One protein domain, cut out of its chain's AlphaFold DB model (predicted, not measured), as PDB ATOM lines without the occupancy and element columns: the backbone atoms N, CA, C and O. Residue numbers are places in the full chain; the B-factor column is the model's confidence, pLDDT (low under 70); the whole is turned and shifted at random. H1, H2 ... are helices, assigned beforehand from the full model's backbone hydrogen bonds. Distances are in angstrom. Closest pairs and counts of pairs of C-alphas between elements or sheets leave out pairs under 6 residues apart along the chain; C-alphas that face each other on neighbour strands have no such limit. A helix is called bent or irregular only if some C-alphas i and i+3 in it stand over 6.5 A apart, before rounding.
ATOM      1  N   GLU A 232      83.372  35.206  50.395       97.94
ATOM      2  CA  GLU A 232      83.041  35.010  48.973       97.94
ATOM      3  C   GLU A 232      81.866  34.047  48.780       97.94
ATOM      4  O   GLU A 232      80.990  34.283  47.944       97.94
ATOM      5  N   LYS A 233      81.826  32.957  49.558       98.38
ATOM      6  CA  LYS A 233      80.738  31.970  49.475       98.38
ATOM      7  C   LYS A 233      79.462  32.535  50.088       98.38
ATOM      8  O   LYS A 233      78.386  32.312  49.541       98.38
ATOM      9  N   SER A 234      79.586  33.276  51.191       98.44
ATOM     10  CA  SER A 234      78.470  34.003  51.795       98.44
ATOM     11  C   SER A 234      77.821  34.947  50.780       98.44
ATOM     12  O   SER A 234      76.630  34.818  50.491       98.44
ATOM     13  N   ALA A 235      78.628  35.798  50.139       98.31
ATOM     14  CA  ALA A 235      78.163  36.741  49.135       98.31
ATOM     15  C   ALA A 235      77.548  36.040  47.919       98.31
ATOM     16  O   ALA A 235      76.483  36.444  47.464       98.31
ATOM     17  N   TYR A 236      78.147  34.949  47.430       98.00
ATOM     18  CA  TYR A 236      77.540  34.142  46.366       98.00
ATOM     19  C   TYR A 236      76.117  33.701  46.736       98.00
ATOM     20  O   TYR A 236      75.173  33.947  45.987       98.00
ATOM     21  N   HIS A 237      75.919  33.102  47.914       98.19
ATOM     22  CA  HIS A 237      74.584  32.659  48.310       98.19
ATOM     23  C   HIS A 237      73.613  33.829  48.532       98.19
ATOM     24  O   HIS A 237      72.450  33.711  48.140       98.19
ATOM     25  N   SER A 238      74.076  34.961  49.069       98.25
ATOM     26  CA  SER A 238      73.264  36.175  49.194       98.25
ATOM     27  C   SER A 238      72.903  36.810  47.844       98.25
ATOM     28  O   SER A 238      71.812  37.354  47.718       98.25
ATOM     29  N   ARG A 239      73.736  36.711  46.801       97.94
ATOM     30  CA  ARG A 239      73.367  37.175  45.449       97.94
ATOM     31  C   ARG A 239      72.392  36.221  44.775       97.94
ATOM     32  O   ARG A 239      71.390  36.661  44.222       97.94
ATOM     33  N   MET A 240      72.605  34.913  44.900       97.06
ATOM     34  CA  MET A 240      71.701  33.922  44.309       97.06
ATOM     35  C   MET A 240      70.278  33.988  44.888       97.06
ATOM     36  O   MET A 240      69.319  33.786  44.146       97.06
ATOM     37  N   MET A 241      70.096  34.329  46.173       96.25
ATOM     38  CA  MET A 241      68.742  34.561  46.701       96.25
ATOM     39  C   MET A 241      68.033  35.750  46.027       96.25
ATOM     40  O   MET A 241      66.826  35.666  45.811       96.25
ATOM     41  N   LEU A 242      68.763  36.807  45.639       95.88
ATOM     42  CA  LEU A 242      68.217  37.926  44.857       95.88
ATOM     43  C   LEU A 242      67.832  37.475  43.447       95.88
ATOM     44  O   LEU A 242      66.736  37.775  42.980       95.88
ATOM     45  N   VAL A 243      68.712  36.709  42.795       93.56
ATOM     46  CA  VAL A 243      68.480  36.174  41.446       93.56
ATOM     47  C   VAL A 243      67.186  35.355  41.408       93.56
ATOM     48  O   VAL A 243      66.334  35.587  40.555       93.56
ATOM     49  N   TYR A 244      66.986  34.441  42.359       94.06
ATOM     50  CA  TYR A 244      65.828  33.541  42.349       94.06
ATOM     51  C   TYR A 244      64.532  34.133  42.927       94.06
ATOM     52  O   TYR A 244      63.464  33.544  42.738       94.06
ATOM     53  N   ALA A 245      64.582  35.297  43.584       93.75
ATOM     54  CA  ALA A 245      63.446  35.908  44.282       93.75
ATOM     55  C   ALA A 245      62.169  36.024  43.429       93.75
ATOM     56  O   ALA A 245      61.073  35.668  43.878       93.75
ATOM     57  N   ARG A 246      62.313  36.477  42.176       89.44
ATOM     58  CA  ARG A 246      61.199  36.694  41.234       89.44
ATOM     59  C   ARG A 246      60.355  35.447  40.949       89.44
ATOM     60  O   ARG A 246      59.193  35.577  40.577       89.44
ATOM     61  N   HIS A 247      60.907  34.248  41.144       85.81
ATOM     62  CA  HIS A 247      60.239  32.975  40.856       85.81
ATOM     63  C   HIS A 247      60.006  32.123  42.107       85.81
ATOM     64  O   HIS A 247      59.778  30.923  41.984       85.81
ATOM     65  N   TYR A 248      60.061  32.708  43.310       92.00
ATOM     66  CA  TYR A 248      60.053  31.938  44.555       92.00
ATOM     67  C   TYR A 248      58.718  31.989  45.342       92.00
ATOM     68  O   TYR A 248      58.565  32.807  46.250       92.00
ATOM     69  N   PRO A 249      57.730  31.110  45.068       90.38
ATOM     70  CA  PRO A 249      56.365  31.247  45.595       90.38
ATOM     71  C   PRO A 249      56.161  30.714  47.023       90.38
ATOM     72  O   PRO A 249      55.066  30.818  47.566       90.38
ATOM     73  N   LYS A 250      57.167  30.082  47.636       91.00
ATOM     74  CA  LYS A 250      56.984  29.271  48.858       91.00
ATOM     75  C   LYS A 250      57.120  30.077  50.166       91.00
ATOM     76  O   LYS A 250      57.201  29.489  51.246       91.00
ATOM     77  N   MET A 251      57.165  31.404  50.073       92.75
ATOM     78  CA  MET A 251      57.268  32.338  51.197       92.75
ATOM     79  C   MET A 251      56.299  33.504  50.991       92.75
ATOM     80  O   MET A 251      56.094  33.948  49.858       92.75
ATOM     81  N   ALA A 252      55.710  33.991  52.087       94.56
ATOM     82  CA  ALA A 252      54.848  35.164  52.054       94.56
ATOM     83  C   ALA A 252      55.620  36.378  51.522       94.56
ATOM     84  O   ALA A 252      56.807  36.541  51.795       94.56
ATOM     85  N   ILE A 253      54.952  37.235  50.755       95.75
ATOM     86  CA  ILE A 253      55.643  38.268  49.980       95.75
ATOM     87  C   ILE A 253      56.415  39.274  50.851       95.75
ATOM     88  O   ILE A 253      57.520  39.679  50.492       95.75
ATOM     89  N   LEU A 254      55.872  39.629  52.019       96.44
ATOM     90  CA  LEU A 254      56.525  40.534  52.968       96.44
ATOM     91  C   LEU A 254      57.746  39.882  53.627       96.44
ATOM     92  O   LEU A 254      58.784  40.527  53.738       96.44
ATOM     93  N   ASP A 255      57.648  38.597  53.983       96.31
ATOM     94  CA  ASP A 255      58.778  37.827  54.511       96.31
ATOM     95  C   ASP A 255      59.878  37.682  53.453       96.31
ATOM     96  O   ASP A 255      61.061  37.800  53.770       96.31
ATOM     97  N   LEU A 256      59.498  37.484  52.184       97.31
ATOM     98  CA  LEU A 256      60.442  37.433  51.072       97.31
ATOM     99  C   LEU A 256      61.179  38.767  50.930       97.31
ATOM    100  O   LEU A 256      62.407  38.773  50.901       97.31
ATOM    101  N   ARG A 257      60.462  39.898  50.902       97.81
ATOM    102  CA  ARG A 257      61.090  41.230  50.872       97.81
ATOM    103  C   ARG A 257      62.062  41.413  52.034       97.81
ATOM    104  O   ARG A 257      63.173  41.897  51.833       97.81
ATOM    105  N   GLU A 258      61.657  40.996  53.229       97.62
ATOM    106  CA  GLU A 258      62.467  41.128  54.434       97.62
ATOM    107  C   GLU A 258      63.775  40.337  54.340       97.62
ATOM    108  O   GLU A 258      64.846  40.894  54.578       97.62
ATOM    109  N   ILE A 259      63.735  39.059  53.946       97.62
ATOM    110  CA  ILE A 259      64.970  38.271  53.830       97.62
ATOM    111  C   ILE A 259      65.884  38.791  52.718       97.62
ATOM    112  O   ILE A 259      67.101  38.723  52.867       97.62
ATOM    113  N   LEU A 260      65.330  39.337  51.628       98.00
ATOM    114  CA  LEU A 260      66.112  39.959  50.555       98.00
ATOM    115  C   LEU A 260      66.800  41.231  51.046       98.00
ATOM    116  O   LEU A 260      67.975  41.426  50.752       98.00
ATOM    117  N   ALA A 261      66.118  42.044  51.854       97.62
ATOM    118  CA  ALA A 261      66.712  43.214  52.494       97.62
ATOM    119  C   ALA A 261      67.849  42.830  53.457       97.62
ATOM    120  O   ALA A 261      68.914  43.440  53.410       97.62
ATOM    121  N   ILE A 262      67.677  41.772  54.264       96.75
ATOM    122  CA  ILE A 262      68.762  41.221  55.102       96.75
ATOM    123  C   ILE A 262      69.925  40.729  54.226       96.75
ATOM    124  O   ILE A 262      71.088  40.967  54.545       96.75
ATOM    125  N   GLY A 263      69.625  40.042  53.121       96.81
ATOM    126  CA  GLY A 263      70.626  39.560  52.170       96.81
ATOM    127  C   GLY A 263      71.431  40.694  51.535       96.81
ATOM    128  O   GLY A 263      72.649  40.580  51.429       96.81
ATOM    129  N   LEU A 264      70.771  41.795  51.164       97.31
ATOM    130  CA  LEU A 264      71.418  43.001  50.646       97.31
ATOM    131  C   LEU A 264      72.276  43.684  51.712       97.31
ATOM    132  O   LEU A 264      73.417  44.018  51.431       97.31
ATOM    133  N   GLN A 265      71.785  43.836  52.940       95.50
ATOM    134  CA  GLN A 265      72.591  44.395  54.029       95.50
ATOM    135  C   GLN A 265      73.868  43.566  54.254       95.50
ATOM    136  O   GLN A 265      74.968  44.107  54.228       95.50
ATOM    137  N   ASN A 266      73.746  42.235  54.316       95.25
ATOM    138  CA  ASN A 266      74.893  41.326  54.410       95.25
ATOM    139  C   ASN A 266      75.863  41.467  53.221       95.25
ATOM    140  O   ASN A 266      77.076  41.433  53.396       95.25
ATOM    141  N   LEU A 267      75.351  41.632  51.996       97.06
ATOM    142  CA  LEU A 267      76.192  41.866  50.818       97.06
ATOM    143  C   LEU A 267      76.940  43.194  50.893       97.06
ATOM    144  O   LEU A 267      78.086  43.260  50.450       97.06
ATOM    145  N   TYR A 268      76.304  44.237  51.427       95.38
ATOM    146  CA  TYR A 268      76.941  45.530  51.642       95.38
ATOM    147  C   TYR A 268      78.091  45.394  52.641       95.38
ATOM    148  O   TYR A 268      79.208  45.815  52.339       95.38
ATOM    149  N   ASP A 269      77.846  44.730  53.773       94.56
ATOM    150  CA  ASP A 269      78.852  44.501  54.811       94.56
ATOM    151  C   ASP A 269      80.059  43.738  54.249       94.56
ATOM    152  O   ASP A 269      81.193  44.197  54.371       94.56
ATOM    153  N   ILE A 270      79.817  42.643  53.519       97.19
ATOM    154  CA  ILE A 270      80.876  41.864  52.857       97.19
ATOM    155  C   ILE A 270      81.630  42.703  51.819       97.19
ATOM    156  O   ILE A 270      82.856  42.614  51.695       97.19
ATOM    157  N   HIS A 271      80.918  43.513  51.034       96.00
ATOM    158  CA  HIS A 271      81.539  44.383  50.042       96.00
ATOM    159  C   HIS A 271      82.482  45.386  50.711       96.00
ATOM    160  O   HIS A 271      83.606  45.562  50.250       96.00
ATOM    161  N   VAL A 272      82.067  46.005  51.816       95.00
ATOM    162  CA  VAL A 272      82.904  46.945  52.571       95.00
ATOM    163  C   VAL A 272      84.079  46.232  53.241       95.00
ATOM    164  O   VAL A 272      85.216  46.670  53.069       95.00
ATOM    165  N   GLU A 273      83.835  45.120  53.937       95.94
ATOM    166  CA  GLU A 273      84.857  44.338  54.651       95.94
ATOM    167  C   GLU A 273      85.936  43.786  53.711       95.94
ATOM    168  O   GLU A 273      87.111  43.714  54.063       95.94
ATOM    169  N   SER A 274      85.563  43.457  52.475       96.00
ATOM    170  CA  SER A 274      86.495  42.967  51.458       96.00
ATOM    171  C   SER A 274      87.277  44.068  50.728       96.00
ATOM    172  O   SER A 274      87.863  43.793  49.679       96.00
ATOM    173  N   ASP A 275      87.293  45.312  51.215       95.69
ATOM    174  CA  ASP A 275      87.823  46.485  50.497       95.69
ATOM    175  C   ASP A 275      87.222  46.637  49.089       95.69
ATOM    176  O   ASP A 275      87.913  46.986  48.128       95.69
ATOM    177  N   ARG A 276      85.930  46.331  48.940       94.75
ATOM    178  CA  ARG A 276      85.186  46.375  47.671       94.75
ATOM    179  C   ARG A 276      85.639  45.352  46.625       94.75
ATOM    180  O   ARG A 276      85.300  45.495  45.451       94.75
ATOM    181  N   LYS A 277      86.372  44.306  47.026       96.31
ATOM    182  CA  LYS A 277      86.821  43.226  46.125       96.31
ATOM    183  C   LYS A 277      85.697  42.253  45.775       96.31
ATOM    184  O   LYS A 277      85.660  41.744  44.658       96.31
ATOM    185  N   ILE A 278      84.785  41.984  46.711       95.75
ATOM    186  CA  ILE A 278      83.638  41.096  46.490       95.75
ATOM    187  C   ILE A 278      82.460  41.928  45.992       95.75
ATOM    188  O   ILE A 278      82.090  42.910  46.625       95.75
ATOM    189  N   ALA A 279      81.850  41.547  44.868       92.31
ATOM    190  CA  ALA A 279      80.744  42.296  44.276       92.31
ATOM    191  C   ALA A 279      79.510  42.364  45.199       92.31
ATOM    192  O   ALA A 279      79.045  41.334  45.701       92.31
ATOM    193  N   PHE A 280      78.972  43.579  45.358       91.31
ATOM    194  CA  PHE A 280      77.743  43.854  46.109       91.31
ATOM    195  C   PHE A 280      76.496  43.312  45.390       91.31
ATOM    196  O   PHE A 280      75.649  42.673  46.006       91.31
ATOM    197  N   MET A 281      76.411  43.520  44.073       92.69
ATOM    198  CA  MET A 281      75.285  43.086  43.238       92.69
ATOM    199  C   MET A 281      75.587  41.772  42.501       92.69
ATOM    200  O   MET A 281      76.765  41.485  42.267       92.69
ATOM    201  N   PRO A 282      74.552  40.986  42.120       92.50
ATOM    202  CA  PRO A 282      74.672  39.830  41.229       92.50
ATOM    203  C   PRO A 282      75.548  40.116  40.013       92.50
ATOM    204  O   PRO A 282      75.391  41.148  39.356       92.50
ATOM    205  N   THR A 283      76.471  39.205  39.710       90.06
ATOM    206  CA  THR A 283      77.297  39.324  38.503       90.06
ATOM    207  C   THR A 283      76.481  38.993  37.258       90.06
ATOM    208  O   THR A 283      75.392  38.416  37.329       90.06
ATOM    209  N   LYS A 284      77.015  39.334  36.081       85.69
ATOM    210  CA  LYS A 284      76.368  39.001  34.809       85.69
ATOM    211  C   LYS A 284      76.161  37.489  34.670       85.69
ATOM    212  O   LYS A 284      75.081  37.059  34.289       85.69
ATOM    213  N   GLU A 285      77.161  36.697  35.044       87.38
ATOM    214  CA  GLU A 285      77.120  35.233  34.998       87.38
ATOM    215  C   GLU A 285      76.051  34.665  35.947       87.38
ATOM    216  O   GLU A 285      75.344  33.721  35.600       87.38
ATOM    217  N   GLU A 286      75.895  35.253  37.137       89.94
ATOM    218  CA  GLU A 286      74.854  34.861  38.094       89.94
ATOM    219  C   GLU A 286      73.449  35.216  37.571       89.94
ATOM    220  O   GLU A 286      72.510  34.437  37.741       89.94
ATOM    221  N   LEU A 287      73.295  36.351  36.878       86.00
ATOM    222  CA  LEU A 287      72.033  36.752  36.248       86.00
ATOM    223  C   LEU A 287      71.689  35.915  35.009       86.00
ATOM    224  O   LEU A 287      70.511  35.683  34.747       86.00
ATOM    225  N   GLU A 288      72.679  35.410  34.270       83.44
ATOM    226  CA  GLU A 288      72.462  34.538  33.105       83.44
ATOM    227  C   GLU A 288      71.733  33.234  33.463       83.44
ATOM    228  O   GLU A 288      71.071  32.640  32.609       83.44
ATOM    229  N   VAL A 289      71.748  32.831  34.738       77.31
ATOM    230  CA  VAL A 289      70.935  31.722  35.257       77.31
ATOM    231  C   VAL A 289      69.441  31.945  34.981       77.31
ATOM    232  O   VAL A 289      68.715  30.981  34.731       77.31
ATOM    233  N   LEU A 290      68.979  33.199  34.934       67.12
ATOM    234  CA  LEU A 290      67.592  33.552  34.616       67.12
ATOM    235  C   LEU A 290      67.201  33.237  33.167       67.12
ATOM    236  O   LEU A 290      66.046  32.908  32.904       67.12
ATOM    237  N   VAL A 308      66.856  54.881  38.079       68.56
ATOM    238  CA  VAL A 308      66.200  55.201  39.344       68.56
ATOM    239  C   VAL A 308      67.295  55.336  40.390       68.56
ATOM    240  O   VAL A 308      68.027  54.376  40.632       68.56
ATOM    241  N   ASP A 309      67.394  56.513  40.999       73.69
ATOM    242  CA  ASP A 309      68.310  56.747  42.110       73.69
ATOM    243  C   ASP A 309      67.664  56.236  43.400       73.69
ATOM    244  O   ASP A 309      66.597  56.698  43.806       73.69
ATOM    245  N   LEU A 310      68.301  55.242  44.022       81.19
ATOM    246  CA  LEU A 310      67.864  54.653  45.285       81.19
ATOM    247  C   LEU A 310      68.871  54.988  46.380       81.19
ATOM    248  O   LEU A 310      70.059  54.686  46.258       81.19
ATOM    249  N   GLU A 311      68.381  55.570  47.469       79.12
ATOM    250  CA  GLU A 311      69.181  55.817  48.663       79.12
ATOM    251  C   GLU A 311      69.137  54.597  49.585       79.12
ATOM    252  O   GLU A 311      68.066  54.118  49.964       79.12
ATOM    253  N   VAL A 312      70.315  54.094  49.949       83.81
ATOM    254  CA  VAL A 312      70.473  52.935  50.829       83.81
ATOM    255  C   VAL A 312      71.348  53.330  52.011       83.81
ATOM    256  O   VAL A 312      72.471  53.808  51.840       83.81
ATOM    257  N   PHE A 313      70.834  53.100  53.213       87.38
ATOM    258  CA  PHE A 313      71.486  53.399  54.479       87.38
ATOM    259  C   PHE A 313      71.861  52.080  55.170       87.38
ATOM    260  O   PHE A 313      70.964  51.316  55.530       87.38
ATOM    261  N   PRO A 314      73.157  51.796  55.392       83.25
ATOM    262  CA  PRO A 314      73.608  50.511  55.938       83.25
ATOM    263  C   PRO A 314      72.980  50.149  57.287       83.25
ATOM    264  O   PRO A 314      72.666  48.987  57.526       83.25
ATOM    265  N   ASP A 315      72.730  51.150  58.133       86.81
ATOM    266  CA  ASP A 315      72.154  50.969  59.470       86.81
ATOM    267  C   ASP A 315      70.616  50.864  59.470       86.81
ATOM    268  O   ASP A 315      70.019  50.503  60.486       86.81
ATOM    269  N   ASP A 316      69.955  51.150  58.343       91.31
ATOM    270  CA  ASP A 316      68.507  51.010  58.193       91.31
ATOM    271  C   ASP A 316      68.169  49.937  57.159       91.31
ATOM    272  O   ASP A 316      68.129  50.178  55.951       91.31
ATOM    273  N   ARG A 317      67.823  48.745  57.648       91.69
ATOM    274  CA  ARG A 317      67.405  47.622  56.802       91.69
ATOM    275  C   ARG A 317      66.250  47.979  55.859       91.69
ATOM    276  O   ARG A 317      66.193  47.449  54.751       91.69
ATOM    277  N   LYS A 318      65.328  48.860  56.263       93.62
ATOM    278  CA  LYS A 318      64.169  49.218  55.429       93.62
ATOM    279  C   LYS A 318      64.568  50.033  54.203       93.62
ATOM    280  O   LYS A 318      63.866  49.967  53.197       93.62
ATOM    281  N   SER A 319      65.711  50.718  54.239       93.69
ATOM    282  CA  SER A 319      66.259  51.417  53.071       93.69
ATOM    283  C   SER A 319      66.602  50.472  51.909       93.69
ATOM    284  O   SER A 319      66.616  50.887  50.756       93.69
ATOM    285  N   PHE A 320      66.791  49.174  52.176       95.12
ATOM    286  CA  PHE A 320      67.016  48.158  51.145       95.12
ATOM    287  C   PHE A 320      65.720  47.622  50.515       95.12
ATOM    288  O   PHE A 320      65.787  46.877  49.534       95.12
ATOM    289  N   TYR A 321      64.536  47.964  51.040       96.06
ATOM    290  CA  TYR A 321      63.260  47.459  50.518       96.06
ATOM    291  C   TYR A 321      63.015  47.804  49.042       96.06
ATOM    292  O   TYR A 321      62.629  46.888  48.314       96.06
ATOM    293  N   PRO A 322      63.296  49.028  48.547       94.12
ATOM    294  CA  PRO A 322      63.138  49.332  47.128       94.12
ATOM    295  C   PRO A 322      63.989  48.419  46.237       94.12
ATOM    296  O   PRO A 322      63.500  47.888  45.242       94.12
ATOM    297  N   VAL A 323      65.242  48.161  46.634       93.25
ATOM    298  CA  VAL A 323      66.157  47.268  45.904       93.25
ATOM    299  C   VAL A 323      65.653  45.822  45.949       93.25
ATOM    300  O   VAL A 323      65.639  45.141  44.926       93.25
ATOM    301  N   ALA A 324      65.186  45.346  47.106       95.62
ATOM    302  CA  ALA A 324      64.580  44.020  47.228       95.62
ATOM    303  C   ALA A 324      63.353  43.870  46.309       95.62
ATOM    304  O   ALA A 324      63.241  42.881  45.582       95.62
ATOM    305  N   GLU A 325      62.471  44.872  46.281       94.56
ATOM    306  CA  GLU A 325      61.281  44.911  45.426       94.56
ATOM    307  C   GLU A 325      61.636  44.895  43.926       94.56
ATOM    308  O   GLU A 325      60.908  44.280  43.144       94.56
ATOM    309  N   MET A 326      62.781  45.463  43.511       91.31
ATOM    310  CA  MET A 326      63.275  45.333  42.129       91.31
ATOM    311  C   MET A 326      63.567  43.873  41.758       91.31
ATOM    312  O   MET A 326      63.166  43.412  40.688       91.31
ATOM    313  N   TYR A 327      64.228  43.121  42.644       91.69
ATOM    314  CA  TYR A 327      64.543  41.704  42.413       91.69
ATOM    315  C   TYR A 327      63.314  40.792  42.482       91.69
ATOM    316  O   TYR A 327      63.304  39.722  41.872       91.69
ATOM    317  N   MET A 328      62.256  41.221  43.172       91.19
ATOM    318  CA  MET A 328      60.967  40.523  43.200       91.19
ATOM    319  C   MET A 328      60.189  40.668  41.883       91.19
ATOM    320  O   MET A 328      59.304  39.855  41.608       91.19
ATOM    321  N   TRP A 329      60.541  41.647  41.041       87.69
ATOM    322  CA  TRP A 329      59.905  41.891  39.743       87.69
ATOM    323  C   TRP A 329      58.379  42.072  39.888       87.69
ATOM    324  O   TRP A 329      57.921  42.752  40.803       87.69
ATOM    325  N   LEU A 330      57.569  41.448  39.023       87.19
ATOM    326  CA  LEU A 330      56.098  41.499  39.055       87.19
ATOM    327  C   LEU A 330      55.497  41.068  40.397       87.19
ATOM    328  O   LEU A 330      54.401  41.498  40.744       87.19
ATOM    329  N   ARG A 331      56.210  40.257  41.188       89.06
ATOM    330  CA  ARG A 331      55.720  39.834  42.504       89.06
ATOM    331  C   ARG A 331      55.686  40.964  43.521       89.06
ATOM    332  O   ARG A 331      54.972  40.847  44.511       89.06
ATOM    333  N   LYS A 332      56.383  42.084  43.283       90.69
ATOM    334  CA  LYS A 332      56.229  43.281  44.122       90.69
ATOM    335  C   LYS A 332      54.767  43.732  44.195       90.69
ATOM    336  O   LYS A 332      54.361  44.301  45.198       90.69
ATOM    337  N   ASP A 333      53.965  43.456  43.164       91.12
ATOM    338  CA  ASP A 333      52.557  43.853  43.121       91.12
ATOM    339  C   ASP A 333      51.667  42.985  44.039       91.12
ATOM    340  O   ASP A 333      50.535  43.372  44.325       91.12
ATOM    341  N   GLU A 334      52.183  41.861  44.563       92.94
ATOM    342  CA  GLU A 334      51.562  41.097  45.659       92.94
ATOM    343  C   GLU A 334      51.677  41.840  47.009       92.94
ATOM    344  O   GLU A 334      50.922  41.550  47.938       92.94
ATOM    345  N   ILE A 335      52.598  42.807  47.138       94.12
ATOM    346  CA  ILE A 335      52.743  43.648  48.334       94.12
ATOM    347  C   ILE A 335      51.596  44.674  48.371       94.12
ATOM    348  O   ILE A 335      51.335  45.343  47.355       94.12
ATOM    349  N   PRO A 336      50.937  44.874  49.534       94.00
ATOM    350  CA  PRO A 336      49.951  45.936  49.703       94.00
ATOM    351  C   PRO A 336      50.486  47.282  49.207       94.00
ATOM    352  O   PRO A 336      51.601  47.672  49.539       94.00
ATOM    353  N   ALA A 337      49.698  48.016  48.416       91.25
ATOM    354  CA  ALA A 337      50.154  49.266  47.795       91.25
ATOM    355  C   ALA A 337      50.652  50.305  48.816       91.25
ATOM    356  O   ALA A 337      51.593  51.035  48.533       91.25
ATOM    357  N   SER A 338      50.064  50.333  50.017       91.00
ATOM    358  CA  SER A 338      50.492  51.193  51.127       91.00
ATOM    359  C   SER A 338      51.866  50.839  51.700       91.00
ATOM    360  O   SER A 338      52.456  51.651  52.403       91.00
ATOM    361  N   GLU A 339      52.351  49.625  51.449       93.56
ATOM    362  CA  GLU A 339      53.630  49.121  51.945       93.56
ATOM    363  C   GLU A 339      54.708  49.053  50.862       93.56
ATOM    364  O   GLU A 339      55.864  48.801  51.203       93.56
ATOM    365  N   ARG A 340      54.368  49.255  49.582       92.44
ATOM    366  CA  ARG A 340      55.337  49.243  48.478       92.44
ATOM    367  C   ARG A 340      56.259  50.449  48.567       92.44
ATOM    368  O   ARG A 340      55.814  51.595  48.573       92.44
ATOM    369  N   THR A 341      57.554  50.175  48.629       92.75
ATOM    370  CA  THR A 341      58.584  51.203  48.810       92.75
ATOM    371  C   THR A 341      59.201  51.635  47.485       92.75
ATOM    372  O   THR A 341      59.515  52.810  47.328       92.75
ATOM    373  N   LEU A 342      59.295  50.738  46.497       89.62
ATOM    374  CA  LEU A 342      59.852  51.046  45.179       89.62
ATOM    375  C   LEU A 342      58.970  52.010  44.379       89.62
ATOM    376  O   LEU A 342      59.485  52.844  43.642       89.62
ATOM    377  N   ASP A 343      57.648  51.932  44.541       87.69
ATOM    378  CA  ASP A 343      56.697  52.756  43.784       87.69
ATOM    379  C   ASP A 343      56.909  54.267  43.996       87.69
ATOM    380  O   ASP A 343      56.576  55.049  43.113       87.69
ATOM    381  N   GLN A 344      57.500  54.674  45.125       84.62
ATOM    382  CA  GLN A 344      57.825  56.074  45.433       84.62
ATOM    383  C   GLN A 344      58.917  56.648  44.517       84.62
ATOM    384  O   GLN A 344      58.994  57.860  44.333       84.62
ATOM    385  N   TYR A 345      59.748  55.775  43.947       80.62
ATOM    386  CA  TYR A 345      60.872  56.127  43.082       80.62
ATOM    387  C   TYR A 345      60.552  55.932  41.597       80.62
ATOM    388  O   TYR A 345      61.294  56.389  40.728       80.62
ATOM    389  N   LEU A 346      59.454  55.238  41.287       75.94
ATOM    390  CA  LEU A 346      59.028  55.015  39.915       75.94
ATOM    391  C   LEU A 346      58.218  56.221  39.419       75.94
ATOM    392  O   LEU A 346      57.359  56.724  40.144       75.94
TER     393      LEU A 346
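What this domain is: This is residues 232 to 290 and 308 to 346 of the 461 residues of the protein "TPR repeat-containing protein" of Paenibacillus sp. GP183 (UniProt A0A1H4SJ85). A two-helix hairpin, H1 and H2 side by side and running opposite ways, makes the core; the kinked helix H4 crosses H2 at a slant and reaches the last part of H1, and the short helix H3 packs on H1 and stays apart from H2. The link from H2 to H3 leaves the hairpin at the last residues of H2, and residues 335 to 346, with no named element, follow H4 to the last printed residue. The printed part has 98 residues with four named helices, H1, H2, H3 and H4 in chain order, and no named strand; the class is all helix, and the packing is mostly crossed. It is compact, with a radius of gyration of the C-alphas of 13.1 A, and rounded, spanning 38 by 29 by 22 A.

How they stand to each other: The longest helix is H2, residues 253 to 273. It touches H1, residues 232 to 247, closest at the C-alphas of Ser 238 and Gly 263, 5.2 A apart. They form a helical hairpin at a shallow tilt of 27 degrees, opposite ways. H2 also touches H4, residues 317 to 334, closest at the C-alphas of Ala 261 and Phe 320, 5.1 A apart, at a steep tilt of 45 degrees, opposite ways. Residues 324 to 331 of H4 alone touch H1, with its residues 242 to 247 alone; the closest C-alphas, of Arg 246 and Met 328, are 4.3 A apart, and the tilt of 37 degrees, the same way, is only just steep. H3, residues 284 to 290, touches H1 at residues 239 to 244 alone; the closest C-alphas, of Val 243 and Leu 287, are 6.3 A apart, and the tilt of 36 degrees, the same way, is only just steep. H3 is apart from H2 and from H4. In H2 every O i to N i+4 pair is within hydrogen-bond range; in H1 9 of 12 are, in H3 1 of 3, with 4 of 4 O i to N i+3 pairs, and in H4 6 of 14, with 13 of 15.

Where its parts are: H2 is 30.2 A long from first to last C-alpha, beginning at C-alpha 253, (55.643, 38.268, 49.980). H1 is 24.3 A long and begins at C-alpha 232, (83.041, 35.010, 48.973); it is irregular, with C-alphas 243 and 246 7.3 A apart. H4 is 20.4 A long and ends at C-alpha 334, (51.562, 41.097, 45.659). It is irregular, with C-alphas 327 and 330 9.1 A apart, and has a kink of 112 degrees near residue 328. H3 is 10.3 A long.

The domain as a whole: The two C-alphas farthest apart, those of Asp 275 and Pro 336, are 37.9 A apart. The link from H1 to H2 is tight and that from H2 to H3 short. Residues 291 to 307 are not printed; across this cut, in the link from H3 to H4, C-alphas 290 and 308 are 22.2 A apart. The C-alphas of residues 335 to 346 lie 12 to 20 A from the mean of the C-alphas. The mean pLDDT of the printed part is 91.8, and residues 290 and 308 are under 70.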